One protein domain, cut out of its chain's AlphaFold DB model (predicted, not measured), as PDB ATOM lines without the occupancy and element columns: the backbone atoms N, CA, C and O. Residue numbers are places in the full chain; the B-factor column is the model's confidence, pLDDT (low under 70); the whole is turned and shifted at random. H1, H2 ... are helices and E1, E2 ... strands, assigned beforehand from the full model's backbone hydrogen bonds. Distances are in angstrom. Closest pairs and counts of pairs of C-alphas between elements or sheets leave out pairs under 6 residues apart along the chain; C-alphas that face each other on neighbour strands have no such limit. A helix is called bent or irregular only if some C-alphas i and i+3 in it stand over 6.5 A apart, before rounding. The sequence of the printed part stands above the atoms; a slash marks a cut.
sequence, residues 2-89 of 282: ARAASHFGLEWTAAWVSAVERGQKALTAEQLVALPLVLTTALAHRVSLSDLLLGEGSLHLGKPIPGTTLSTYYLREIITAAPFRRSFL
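AT A GLANCE: This is residues 2 to 89 of the 282 residues of an uncharacterized protein of Micromonosporaceae bacterium (UniProt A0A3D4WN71). Two small lobes are joined by a long link, residues 44 to 57: an open frame of helices H1, H2 and H3, and a short antiparallel hairpin, E1 and E2, with H4 directly after it. The 88 printed residues are mostly helix by named elements, and only just loose, close to compact: radius of gyration of the C-alphas 14.5 A, spans 41 by 28 by 21 A.

IN THESE COORDINATES: H1, residues 2 to 8, begins at C-alpha 2 (-41.427, 102.678, -33.184). H2 is residues 14 to 21. H3, residues 29 to 43, is 21.7 A long and only just irregular: C-alphas 33 and 36 are 6.8 A apart. E1 is residues 58 to 60, E2 69 to 71; H4, 72 to 79, ends at C-alpha 79 (-52.253, 98.571, -10.838).

HOW THE PARTS SIT: H1 touches H3, at its residues 38 to 42 alone; the closest C-alphas, Ala 5 and Val 38, are 5.5 A apart. H2 and H3 are apart. N 59 and O 70 of the hairpin are 2.8 A apart, within hydrogen-bond range. Every O i to N i+4 pair is within range in H2 and H4, 9 of 11 in H3, and 1 of 3 in H1, where 3 of 4 O i to N i+3 pairs are.

THE WHOLE: The farthest C-alphas, Ala 15 and Arg 85, are 41.3 A apart. The printed part has no cut; pLDDT is under 70 at residues 83 to 89.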
ATOM      1  N   ALA A   2     -42.122 101.391 -32.964       94.06
ATOM      2  CA  ALA A   2     -41.427 102.678 -33.184       94.06
ATOM      3  C   ALA A   2     -42.273 103.739 -33.926       94.06
ATOM      4  O   ALA A   2     -42.457 104.850 -33.441       94.06
ATOM      5  N   ARG A   3     -42.903 103.360 -35.048       96.31
ATOM      6  CA  ARG A   3     -43.826 104.239 -35.796       96.31
ATOM      7  C   ARG A   3     -45.075 104.648 -35.000       96.31
ATOM      8  O   ARG A   3     -45.591 105.740 -35.187       96.31
ATOM      9  N   ALA A   4     -45.581 103.777 -34.129       96.56
ATOM     10  CA  ALA A   4     -46.710 104.117 -33.265       96.56
ATOM     11  C   ALA A   4     -46.278 105.090 -32.159       96.56
ATOM     12  O   ALA A   4     -46.994 106.038 -31.873       96.56
ATOM     13  N   ALA A   5     -45.077 104.909 -31.603       95.88
ATOM     14  CA  ALA A   5     -44.508 105.770 -30.571       95.88
ATOM     15  C   ALA A   5     -44.332 107.222 -31.050       95.88
ATOM     16  O   ALA A   5     -44.667 108.150 -30.316       95.88
ATOM     17  N   SER A   6     -43.934 107.430 -32.313       96.62
ATOM     18  CA  SER A   6     -43.811 108.781 -32.879       96.62
ATOM     19  C   SER A   6     -45.132 109.561 -32.914       96.62
ATOM     20  O   SER A   6     -45.107 110.786 -32.864       96.62
ATOM     21  N   HIS A   7     -46.292 108.890 -32.937       96.69
ATOM     22  CA  HIS A   7     -47.591 109.572 -32.836       96.69
ATOM     23  C   HIS A   7     -47.862 110.160 -31.444       96.69
ATOM     24  O   HIS A   7     -48.686 111.059 -31.319       96.69
ATOM     25  N   PHE A   8     -47.144 109.689 -30.423       95.56
ATOM     26  CA  PHE A   8     -47.212 110.180 -29.048       95.56
ATOM     27  C   PHE A   8     -46.022 111.086 -28.689       95.56
ATOM     28  O   PHE A   8     -45.801 111.365 -27.515       95.56
ATOM     29  N   GLY A   9     -45.230 111.526 -29.677       96.50
ATOM     30  CA  GLY A   9     -44.040 112.352 -29.445       96.50
ATOM     31  C   GLY A   9     -42.861 111.597 -28.820       96.50
ATOM     32  O   GLY A   9     -41.932 112.221 -28.320       96.50
ATOM     33  N   LEU A  10     -42.885 110.260 -28.833       96.38
ATOM     34  CA  LEU A  10     -41.805 109.430 -28.307       96.38
ATOM     35  C   LEU A  10     -40.816 109.082 -29.423       96.38
ATOM     36  O   LEU A  10     -41.181 108.475 -30.431       96.38
ATOM     37  N   GLU A  11     -39.542 109.402 -29.215       96.75
ATOM     38  CA  GLU A  11     -38.458 109.151 -30.176       96.75
ATOM     39  C   GLU A  11     -37.900 107.719 -30.079       96.75
ATOM     40  O   GLU A  11     -36.692 107.484 -29.987       96.75
ATOM     41  N   TRP A  12     -38.777 106.714 -30.062       97.19
ATOM     42  CA  TRP A  12     -38.340 105.318 -29.996       97.19
ATOM     43  C   TRP A  12     -37.818 104.845 -31.351       97.19
ATOM     44  O   TRP A  12     -38.557 104.756 -32.332       97.19
ATOM     45  N   THR A  13     -36.542 104.469 -31.399       97.25
ATOM     46  CA  THR A  13     -35.939 103.839 -32.579       97.25
ATOM     47  C   THR A  13     -36.203 102.330 -32.591       97.25
ATOM     48  O   THR A  13     -36.430 101.713 -31.550       97.25
ATOM     49  N   ALA A  14     -36.141 101.688 -33.762       96.50
ATOM     50  CA  ALA A  14     -36.276 100.228 -33.854       96.50
ATOM     51  C   ALA A  14     -35.193  99.487 -33.043       96.50
ATOM     52  O   ALA A  14     -35.479  98.478 -32.403       96.50
ATOM     53  N   ALA A  15     -33.969 100.028 -33.015       96.31
ATOM     54  CA  ALA A  15     -32.873  99.500 -32.207       96.31
ATOM     55  C   ALA A  15     -33.166  99.594 -30.702       96.31
ATOM     56  O   ALA A  15     -32.873  98.659 -29.962       96.31
ATOM     57  N   TRP A  16     -33.785 100.694 -30.257       96.50
ATOM     58  CA  TRP A  16     -34.216 100.856 -28.871       96.50
ATOM     59  C   TRP A  16     -35.275  99.821 -28.485       96.50
ATOM     60  O   TRP A  16     -35.109  99.145 -27.476       96.50
ATOM     61  N   VAL A  17     -36.309  99.645 -29.317       96.38
ATOM     62  CA  VAL A  17     -37.371  98.654 -29.072       96.38
ATOM     63  C   VAL A  17     -36.777  97.248 -28.970       96.38
ATOM     64  O   VAL A  17     -37.030  96.549 -27.998       96.38
ATOM     65  N   SER A  18     -35.896  96.874 -29.902       96.25
ATOM     66  CA  SER A  18     -35.221  95.569 -29.875       96.25
ATOM     67  C   SER A  18     -34.297  95.383 -28.660       96.25
ATOM     68  O   SER A  18     -34.109  94.265 -28.182       96.25
ATOM     69  N   ALA A  19     -33.688  96.454 -28.143       95.19
ATOM     70  CA  ALA A  19     -32.905  96.393 -26.909       95.19
ATOM     71  C   ALA A  19     -33.801  96.188 -25.677       95.19
ATOM     72  O   ALA A  19     -33.456  95.389 -24.810       95.19
ATOM     73  N   VAL A  20     -34.954  96.858 -25.621       94.69
ATOM     74  CA  VAL A  20     -35.949  96.686 -24.550       94.69
ATOM     75  C   VAL A  20     -36.546  95.276 -24.573       94.69
ATOM     76  O   VAL A  20     -36.566  94.620 -23.539       94.69
ATOM     77  N   GLU A  21     -36.944  94.761 -25.740       93.12
ATOM     78  CA  GLU A  21     -37.498  93.402 -25.891       93.12
ATOM     79  C   GLU A  21     -36.519  92.304 -25.445       93.12
ATOM     80  O   GLU A  21     -36.932  91.254 -24.964       93.12
ATOM     81  N   ARG A  22     -35.209  92.552 -25.572       94.25
ATOM     82  CA  ARG A  22     -34.149  91.641 -25.111       94.25
ATOM     83  C   ARG A  22     -33.733  91.866 -23.654       94.25
ATOM     84  O   ARG A  22     -32.772  91.245 -23.213       94.25
ATOM     85  N   GLY A  23     -34.375  92.789 -22.937       89.69
ATOM     86  CA  GLY A  23     -34.000  93.161 -21.570       89.69
ATOM     87  C   GLY A  23     -32.639  93.861 -21.454       89.69
ATOM     88  O   GLY A  23     -32.091  93.968 -20.365       89.69
ATOM     89  N   GLN A  24     -32.069  94.348 -22.562       93.19
ATOM     90  CA  GLN A  24     -30.766  95.030 -22.580       93.19
ATOM     91  C   GLN A  24     -30.862  96.502 -22.175       93.19
ATOM     92  O   GLN A  24     -29.847  97.134 -21.887       93.19
ATOM     93  N   LYS A  25     -32.069  97.074 -22.202       93.88
ATOM     94  CA  LYS A  25     -32.313  98.466 -21.834       93.88
ATOM     95  C   LYS A  25     -33.465  98.563 -20.844       93.88
ATOM     96  O   LYS A  25     -34.554  98.066 -21.117       93.88
ATOM     97  N   ALA A  26     -33.216  99.239 -19.726       89.88
ATOM     98  CA  ALA A  26     -34.237  99.543 -18.734       89.88
ATOM     99  C   ALA A  26     -35.222 100.597 -19.265       89.88
ATOM    100  O   ALA A  26     -34.823 101.566 -19.921       89.88
ATOM    101  N   LEU A  27     -36.503 100.389 -18.971       92.19
ATOM    102  CA  LEU A  27     -37.580 101.340 -19.228       92.19
ATOM    103  C   LEU A  27     -37.691 102.312 -18.054       92.19
ATOM    104  O   LEU A  27     -37.612 101.898 -16.899       92.19
ATOM    105  N   THR A  28     -37.914 103.593 -18.341       92.12
ATOM    106  CA  THR A  28     -38.328 104.545 -17.300       92.12
ATOM    107  C   THR A  28     -39.800 104.336 -16.934       92.12
ATOM    108  O   THR A  28     -40.549 103.692 -17.677       92.12
ATOM    109  N   ALA A  29     -40.241 104.897 -15.805       89.62
ATOM    110  CA  ALA A  29     -41.636 104.802 -15.372       89.62
ATOM    111  C   ALA A  29     -42.600 105.408 -16.408       89.62
ATOM    112  O   ALA A  29     -43.627 104.815 -16.735       89.62
ATOM    113  N   GLU A  30     -42.237 106.543 -17.003       94.00
ATOM    114  CA  GLU A  30     -43.021 107.221 -18.039       94.00
ATOM    115  C   GLU A  30     -43.126 106.363 -19.305       94.00
ATOM    116  O   GLU A  30     -44.197 106.251 -19.904       94.00
ATOM    117  N   GLN A  31     -42.027 105.712 -19.699       95.50
ATOM    118  CA  GLN A  31     -42.004 104.810 -20.853       95.50
ATOM    119  C   GLN A  31     -42.858 103.562 -20.613       95.50
ATOM    120  O   GLN A  31     -43.549 103.112 -21.528       95.50
ATOM    121  N   LEU A  32     -42.849 103.033 -19.386       93.38
ATOM    122  CA  LEU A  32     -43.688 101.908 -18.986       93.38
ATOM    123  C   LEU A  32     -45.181 102.272 -19.023       93.38
ATOM    124  O   LEU A  32     -45.985 101.494 -19.530       93.38
ATOM    125  N   VAL A  33     -45.551 103.470 -18.563       94.56
ATOM    126  CA  VAL A  33     -46.937 103.970 -18.626       94.56
ATOM    127  C   VAL A  33     -47.377 104.258 -20.068       94.56
ATOM    128  O   VAL A  33     -48.544 104.059 -20.408       94.56
ATOM    129  N   ALA A  34     -46.463 104.677 -20.946       96.88
ATOM    130  CA  ALA A  34     -46.767 104.927 -22.355       96.88
ATOM    131  C   ALA A  34     -46.904 103.643 -23.200       96.88
ATOM    132  O   ALA A  34     -47.613 103.641 -24.211       96.88
ATOM    133  N   LEU A  35     -46.244 102.547 -22.804       96.56
ATOM    134  CA  LEU A  35     -46.214 101.286 -23.554       96.56
ATOM    135  C   LEU A  35     -47.607 100.746 -23.931       96.56
ATOM    136  O   LEU A  35     -47.794 100.457 -25.113       96.56
ATOM    137  N   PRO A  36     -48.597 100.649 -23.017       97.06
ATOM    138  CA  PRO A  36     -49.947 100.182 -23.347       97.06
ATOM    139  C   PRO A  36     -50.629 100.984 -24.466       97.06
ATOM    140  O   PRO A  36     -51.293 100.405 -25.329       97.06
ATOM    141  N   LEU A  37     -50.430 102.307 -24.509       97.31
ATOM    142  CA  LEU A  37     -51.007 103.190 -25.536       97.31
ATOM    143  C   LEU A  37     -50.362 102.947 -26.906       97.31
ATOM    144  O   LEU A  37     -51.053 102.781 -27.919       97.31
ATOM    145  N   VAL A  38     -49.029 102.873 -26.930       97.75
ATOM    146  CA  VAL A  38     -48.252 102.592 -28.143       97.75
ATOM    147  C   VAL A  38     -48.567 101.196 -28.682       97.75
ATOM    148  O   VAL A  38     -48.763 101.031 -29.888       97.75
ATOM    149  N   LEU A  39     -48.652 100.196 -27.802       97.06
ATOM    150  CA  LEU A  39     -48.997  98.815 -28.134       97.06
ATOM    151  C   LEU A  39     -50.416  98.686 -28.667       97.06
ATOM    152  O   LEU A  39     -50.613  98.060 -29.706       97.06
ATOM    153  N   THR A  40     -51.379  99.343 -28.018       97.56
ATOM    154  CA  THR A  40     -52.773  99.339 -28.470       97.56
ATOM    155  C   THR A  40     -52.901  99.896 -29.883       97.56
ATOM    156  O   THR A  40     -53.596  99.333 -30.729       97.56
ATOM    157  N   THR A  41     -52.160 100.967 -30.166       97.25
ATOM    158  CA  THR A  41     -52.129 101.605 -31.486       97.25
ATOM    159  C   THR A  41     -51.429 100.725 -32.526       97.25
ATOM    160  O   THR A  41     -51.889 100.615 -33.658       97.25
ATOM    161  N   ALA A  42     -50.318 100.081 -32.157       97.06
ATOM    162  CA  ALA A  42     -49.532  99.248 -33.066       97.06
ATOM    163  C   ALA A  42     -50.199  97.905 -33.406       97.06
ATOM    164  O   ALA A  42     -50.028  97.422 -34.522       97.06
ATOM    165  N   LEU A  43     -50.912  97.301 -32.451       96.69
ATOM    166  CA  LEU A  43     -51.524  95.975 -32.582       96.69
ATOM    167  C   LEU A  43     -53.015  96.022 -32.936       96.69
ATOM    168  O   LEU A  43     -53.597  94.978 -33.216       96.69
ATOM    169  N   ALA A  44     -53.641  97.204 -32.898       96.56
ATOM    170  CA  ALA A  44     -55.091  97.373 -33.030       96.56
ATOM    171  C   ALA A  44     -55.907  96.516 -32.032       96.56
ATOM    172  O   ALA A  44     -57.050  96.146 -32.295       96.56
ATOM    173  N   HIS A  45     -55.323  96.218 -30.870       97.06
ATOM    174  CA  HIS A  45     -55.931  95.454 -29.781       97.06
ATOM    175  C   HIS A  45     -55.735  96.208 -28.468       97.06
ATOM    176  O   HIS A  45     -54.669  96.773 -28.262       97.06
ATOM    177  N   ARG A  46     -56.731  96.239 -27.573       96.62
ATOM    178  CA  ARG A  46     -56.568  96.918 -26.277       96.62
ATOM    179  C   ARG A  46     -55.548  96.163 -25.429       96.62
ATOM    180  O   ARG A  46     -55.792  95.021 -25.072       96.62
ATOM    181  N   VAL A  47     -54.449  96.828 -25.095       96.94
ATOM    182  CA  VAL A  47     -53.431  96.338 -24.163       96.94
ATOM    183  C   VAL A  47     -53.479  97.213 -22.919       96.94
ATOM    184  O   VAL A  47     -53.399  98.438 -23.021       96.94
ATOM    185  N   SER A  48     -53.645  96.600 -21.752       95.56
ATOM    186  CA  SER A  48     -53.592  97.262 -20.449       95.56
ATOM    187  C   SER A  48     -52.207  97.125 -19.815       95.56
ATOM    188  O   SER A  48     -51.410  96.272 -20.202       95.56
ATOM    189  N   LEU A  49     -51.913  97.944 -18.802       94.38
ATOM    190  CA  LEU A  49     -50.657  97.824 -18.057       94.38
ATOM    191  C   LEU A  49     -50.554  96.477 -17.318       94.38
ATOM    192  O   LEU A  49     -49.469  95.914 -17.231       94.38
ATOM    193  N   SER A  50     -51.679  95.911 -16.864       92.81
ATOM    194  CA  SER A  50     -51.709  94.569 -16.270       92.81
ATOM    195  C   SER A  50     -51.356  93.459 -17.259       92.81
ATOM    196  O   SER A  50     -50.798  92.451 -16.833       92.81
ATOM    197  N   ASP A  51     -51.623  93.647 -18.556       94.50
ATOM    198  CA  ASP A  51     -51.264  92.661 -19.583       94.50
ATOM    199  C   ASP A  51     -49.748  92.609 -19.813       94.50
ATOM    200  O   ASP A  51     -49.206  91.559 -20.149       94.50
ATOM    201  N   LEU A  52     -49.044  93.724 -19.573       93.25
ATOM    202  CA  LEU A  52     -47.577  93.789 -19.643       93.25
ATOM    203  C   LEU A  52     -46.889  93.088 -18.468       93.25
ATOM    204  O   LEU A  52     -45.700  92.796 -18.541       93.25
ATOM    205  N   LEU A  53     -47.635  92.825 -17.395       91.56
ATOM    206  CA  LEU A  53     -47.161  92.160 -16.183       91.56
ATOM    207  C   LEU A  53     -47.620  90.694 -16.112       91.56
ATOM    208  O   LEU A  53     -47.582  90.079 -15.045       91.56
ATOM    209  N   LEU A  54     -48.069  90.122 -17.236       87.38
ATOM    210  CA  LEU A  54     -48.387  88.701 -17.352       87.38
ATOM    211  C   LEU A  54     -47.088  87.897 -17.470       87.38
ATOM    212  O   LEU A  54     -46.569  87.665 -18.558       87.38
ATOM    213  N   GLY A  55     -46.556  87.481 -16.329       85.31
ATOM    214  CA  GLY A  55     -45.390  86.615 -16.256       85.31
ATOM    215  C   GLY A  55     -45.055  86.266 -14.817       85.31
ATOM    216  O   GLY A  55     -45.356  87.029 -13.898       85.31
ATOM    217  N   GLU A  56     -44.431  85.111 -14.631       78.88
ATOM    218  CA  GLU A  56     -43.830  84.723 -13.361       78.88
ATOM    219  C   GLU A  56     -42.407  85.274 -13.356       78.88
ATOM    220  O   GLU A  56     -41.535  84.811 -14.090       78.88
ATOM    221  N   GLY A  57     -42.198  86.352 -12.608       82.06
ATOM    222  CA  GLY A  57     -40.912  87.023 -12.549       82.06
ATOM    223  C   GLY A  57     -40.838  88.001 -11.390       82.06
ATOM    224  O   GLY A  57     -41.851  88.467 -10.865       82.06
ATOM    225  N   SER A  58     -39.607  88.311 -11.007       83.44
ATOM    226  CA  SER A  58     -39.299  89.351 -10.035       83.44
ATOM    227  C   SER A  58     -38.792  90.583 -10.776       83.44
ATOM    228  O   SER A  58     -37.976  90.478 -11.691       83.44
ATOM    229  N   LEU A  59     -39.290  91.754 -10.397       85.38
ATOM    230  CA  LEU A  59     -38.917  93.043 -10.956       85.38
ATOM    231  C   LEU A  59     -38.066  93.803  -9.941       85.38
ATOM    232  O   LEU A  59     -38.456  93.945  -8.788       85.38
ATOM    233  N   HIS A  60     -36.914  94.313 -10.364       84.44
ATOM    234  CA  HIS A  60     -36.068  95.151  -9.519       84.44
ATOM    235  C   HIS A  60     -36.356  96.628  -9.785       84.44
ATOM    236  O   HIS A  60     -36.366  97.068 -10.938       84.44
ATOM    237  N   LEU A  61     -36.546  97.408  -8.721       80.19
ATOM    238  CA  LEU A  61     -36.610  98.863  -8.813       80.19
ATOM    239  C   LEU A  61     -35.190  99.440  -8.706       80.19
ATOM    240  O   LEU A  61     -34.685  99.690  -7.617       80.19
ATOM    241  N   GLY A  62     -34.528  99.639  -9.849       81.19
ATOM    242  CA  GLY A  62     -33.182 100.220  -9.908       81.19
ATOM    243  C   GLY A  62     -32.065  99.176  -9.908       81.19
ATOM    244  O   GLY A  62     -32.127  98.200 -10.657       81.19
ATOM    245  N   LYS A  63     -31.001  99.409  -9.125       77.88
ATOM    246  CA  LYS A  63     -29.924  98.419  -8.979       77.88
ATOM    247  C   LYS A  63     -30.500  97.181  -8.278       77.88
ATOM    248  O   LYS A  63     -31.250  97.354  -7.317       77.88
ATOM    249  N   PRO A  64     -30.180  95.960  -8.734       76.38
ATOM    250  CA  PRO A  64     -30.636  94.746  -8.077       76.38
ATOM    251  C   PRO A  64     -29.959  94.649  -6.707       76.38
ATOM    252  O   PRO A  64     -28.831  94.181  -6.590       76.38
ATOM    253  N   ILE A  65     -30.639  95.161  -5.687       78.50
ATOM    254  CA  ILE A  65     -30.261  95.009  -4.287       78.50
ATOM    255  C   ILE A  65     -31.099  93.835  -3.757       78.50
ATOM    256  O   ILE A  65     -32.300  93.773  -4.044       78.50
ATOM    257  N   PRO A  66     -30.505  92.869  -3.040       72.50
ATOM    258  CA  PRO A  66     -31.269  91.825  -2.364       72.50
ATOM    259  C   PRO A  66     -32.407  92.429  -1.522       72.50
ATOM    260  O   PRO A  66     -32.228  93.468  -0.891       72.50
ATOM    261  N   GLY A  67     -33.598  91.833  -1.580       71.94
ATOM    262  CA  GLY A  67     -34.791  92.339  -0.889       71.94
ATOM    263  C   GLY A  67     -35.574  93.446  -1.616       71.94
ATOM    264  O   GLY A  67     -36.713  93.713  -1.247       71.94
ATOM    265  N   THR A  68     -35.052  94.054  -2.694       80.12
ATOM    266  CA  THR A  68     -35.792  95.070  -3.490       80.12
ATOM    267  C   THR A  68     -36.514  94.499  -4.714       80.12
ATOM    268  O   THR A  68     -36.980  95.234  -5.590       80.12
ATOM    269  N   THR A  69     -36.613  93.172  -4.796       82.50
ATOM    270  CA  THR A  69     -37.407  92.475  -5.807       82.50
ATOM    271  C   THR A  69     -38.889  92.571  -5.495       82.50
ATOM    272  O   THR A  69     -39.344  92.100  -4.457       82.50
ATOM    273  N   LEU A  70     -39.663  93.091  -6.438       85.81
ATOM    274  CA  LEU A  70     -41.115  93.055  -6.404       85.81
ATOM    275  C   LEU A  70     -41.627  91.917  -7.277       85.81
ATOM    276  O   LEU A  70     -41.239  91.785  -8.435       85.81
ATOM    277  N   SER A  71     -42.552  91.121  -6.754       86.94
ATOM    278  CA  SER A  71     -43.275  90.165  -7.590       86.94
ATOM    279  C   SER A  71     -44.119  90.910  -8.631       86.94
ATOM    280  O   SER A  71     -44.821  91.874  -8.307       86.94
ATOM    281  N   THR A  72     -44.107  90.445  -9.881       88.62
ATOM    282  CA  THR A  72     -45.020  90.932 -10.934       88.62
ATOM    283  C   THR A  72     -46.489  90.823 -10.518       88.62
ATOM    284  O   THR A  72     -47.295  91.688 -10.864       88.62
ATOM    285  N   TYR A  73     -46.827  89.805  -9.719       85.44
ATOM    286  CA  TYR A  73     -48.160  89.610  -9.155       85.44
ATOM    287  C   TYR A  73     -48.568  90.774  -8.238       85.44
ATOM    288  O   TYR A  73     -49.639  91.350  -8.415       85.44
ATOM    289  N   TYR A  74     -47.678  91.182  -7.329       84.31
ATOM    290  CA  TYR A  74     -47.900  92.308  -6.414       84.31
ATOM    291  C   TYR A  74     -48.124  93.623  -7.173       84.31
ATOM    292  O   TYR A  74     -49.099  94.336  -6.936       84.31
ATOM    293  N   LEU A  75     -47.267  93.915  -8.159       88.12
ATOM    294  CA  LEU A  75     -47.420  95.103  -9.006       88.12
ATOM    295  C   LEU A  75     -48.752  95.102  -9.766       88.12
ATOM    296  O   LEU A  75     -49.409  96.139  -9.877       88.12
ATOM    297  N   ARG A  76     -49.180  93.939 -10.262       88.94
ATOM    298  CA  ARG A  76     -50.467  93.790 -10.946       88.94
ATOM    299  C   ARG A  76     -51.647  94.065 -10.013       88.94
ATOM    300  O   ARG A  76     -52.596  94.723 -10.442       88.94
ATOM    301  N   GLU A  77     -51.610  93.602  -8.766       86.06
ATOM    302  CA  GLU A  77     -52.663  93.895  -7.781       86.06
ATOM    303  C   GLU A  77     -52.778  95.401  -7.508       86.06
ATOM    304  O   GLU A  77     -53.886  95.939  -7.552       86.06
ATOM    305  N   ILE A  78     -51.644  96.097  -7.349       86.38
ATOM    306  CA  ILE A  78     -51.608  97.560  -7.183       86.38
ATOM    307  C   ILE A  78     -52.239  98.263  -8.389       86.38
ATOM    308  O   ILE A  78     -53.114  99.115  -8.234       86.38
ATOM    309  N   ILE A  79     -51.818  97.901  -9.602       89.50
ATOM    310  CA  ILE A  79     -52.253  98.571 -10.838       89.50
ATOM    311  C   ILE A  79     -53.732  98.319 -11.137       89.50
ATOM    312  O   ILE A  79     -54.414  99.192 -11.671       89.50
ATOM    313  N   THR A  80     -54.243  97.134 -10.801       89.06
ATOM    314  CA  THR A  80     -55.657  96.789 -11.013       89.06
ATOM    315  C   THR A  80     -56.581  97.343  -9.931       89.06
ATOM    316  O   THR A  80     -57.794  97.154 -10.029       89.06
ATOM    317  N   ALA A  81     -56.030  98.035  -8.924       80.94
ATOM    318  CA  ALA A  81     -56.756  98.513  -7.750       80.94
ATOM    319  C   ALA A  81     -57.609  97.410  -7.095       80.94
ATOM    320  O   ALA A  81     -58.665  97.683  -6.515       80.94
ATOM    321  N   ALA A  82     -57.165  96.150  -7.195       76.62
ATOM    322  CA  ALA A  82     -57.774  95.062  -6.451       76.62
ATOM    323  C   ALA A  82     -57.643  95.397  -4.954       76.62
ATOM    324  O   ALA A  82     -56.596  95.910  -4.556       76.62
ATOM    325  N   PRO A  83     -58.681  95.175  -4.123       66.38
ATOM    326  CA  PRO A  83     -58.658  95.551  -2.713       66.38
ATOM    327  C   PRO A  83     -57.477  94.873  -2.018       66.38
ATOM    328  O   PRO A  83     -57.511  93.683  -1.704       66.38
ATOM    329  N   PHE A  84     -56.419  95.652  -1.826       60.97
ATOM    330  CA  PHE A  84     -55.139  95.175  -1.351       60.97
ATOM    331  C   PHE A  84     -55.256  94.926   0.154       60.97
ATOM    332  O   PHE A  84     -55.546  95.844   0.920       60.97
ATOM    333  N   ARG A  85     -55.123  93.663   0.577       62.41
ATOM    334  CA  ARG A  85     -55.201  93.271   1.998       62.41
ATOM    335  C   ARG A  85     -53.842  93.087   2.663       62.41
ATOM    336  O   ARG A  85     -53.811  92.796   3.852       62.41
ATOM    337  N   ARG A  86     -52.749  93.218   1.914       58.94
ATOM    338  CA  ARG A  86     -51.397  93.153   2.472       58.94
ATOM    339  C   ARG A  86     -50.915  94.558   2.787       58.94
ATOM    340  O   ARG A  86     -51.276  95.511   2.102       58.94
ATOM    341  N   SER A  87     -50.141  94.713   3.847       59.75
ATOM    342  CA  SER A  87     -49.464  95.986   4.075       59.75
ATOM    343  C   SER A  87     -48.416  96.176   2.973       59.75
ATOM    344  O   SER A  87     -47.791  95.206   2.549       59.75
ATOM    345  N   PHE A  88     -48.170  97.413   2.526       54.22
ATOM    346  CA  PHE A  88     -47.020  97.732   1.654       54.22
ATOM    347  C   PHE A  88     -45.678  97.317   2.306       54.22
ATOM    348  O   PHE A  88     -44.645  97.273   1.647       54.22
ATOM    349  N   LEU A  89     -45.728  97.015   3.610       55.16
ATOM    350  CA  LEU A  89     -44.645  96.588   4.484       55.16
ATOM    351  C   LEU A  89     -44.817  95.152   5.019       55.16
ATOM    352  O   LEU A  89     -44.183  94.825   6.013       55.16
TER     353      LEU A  89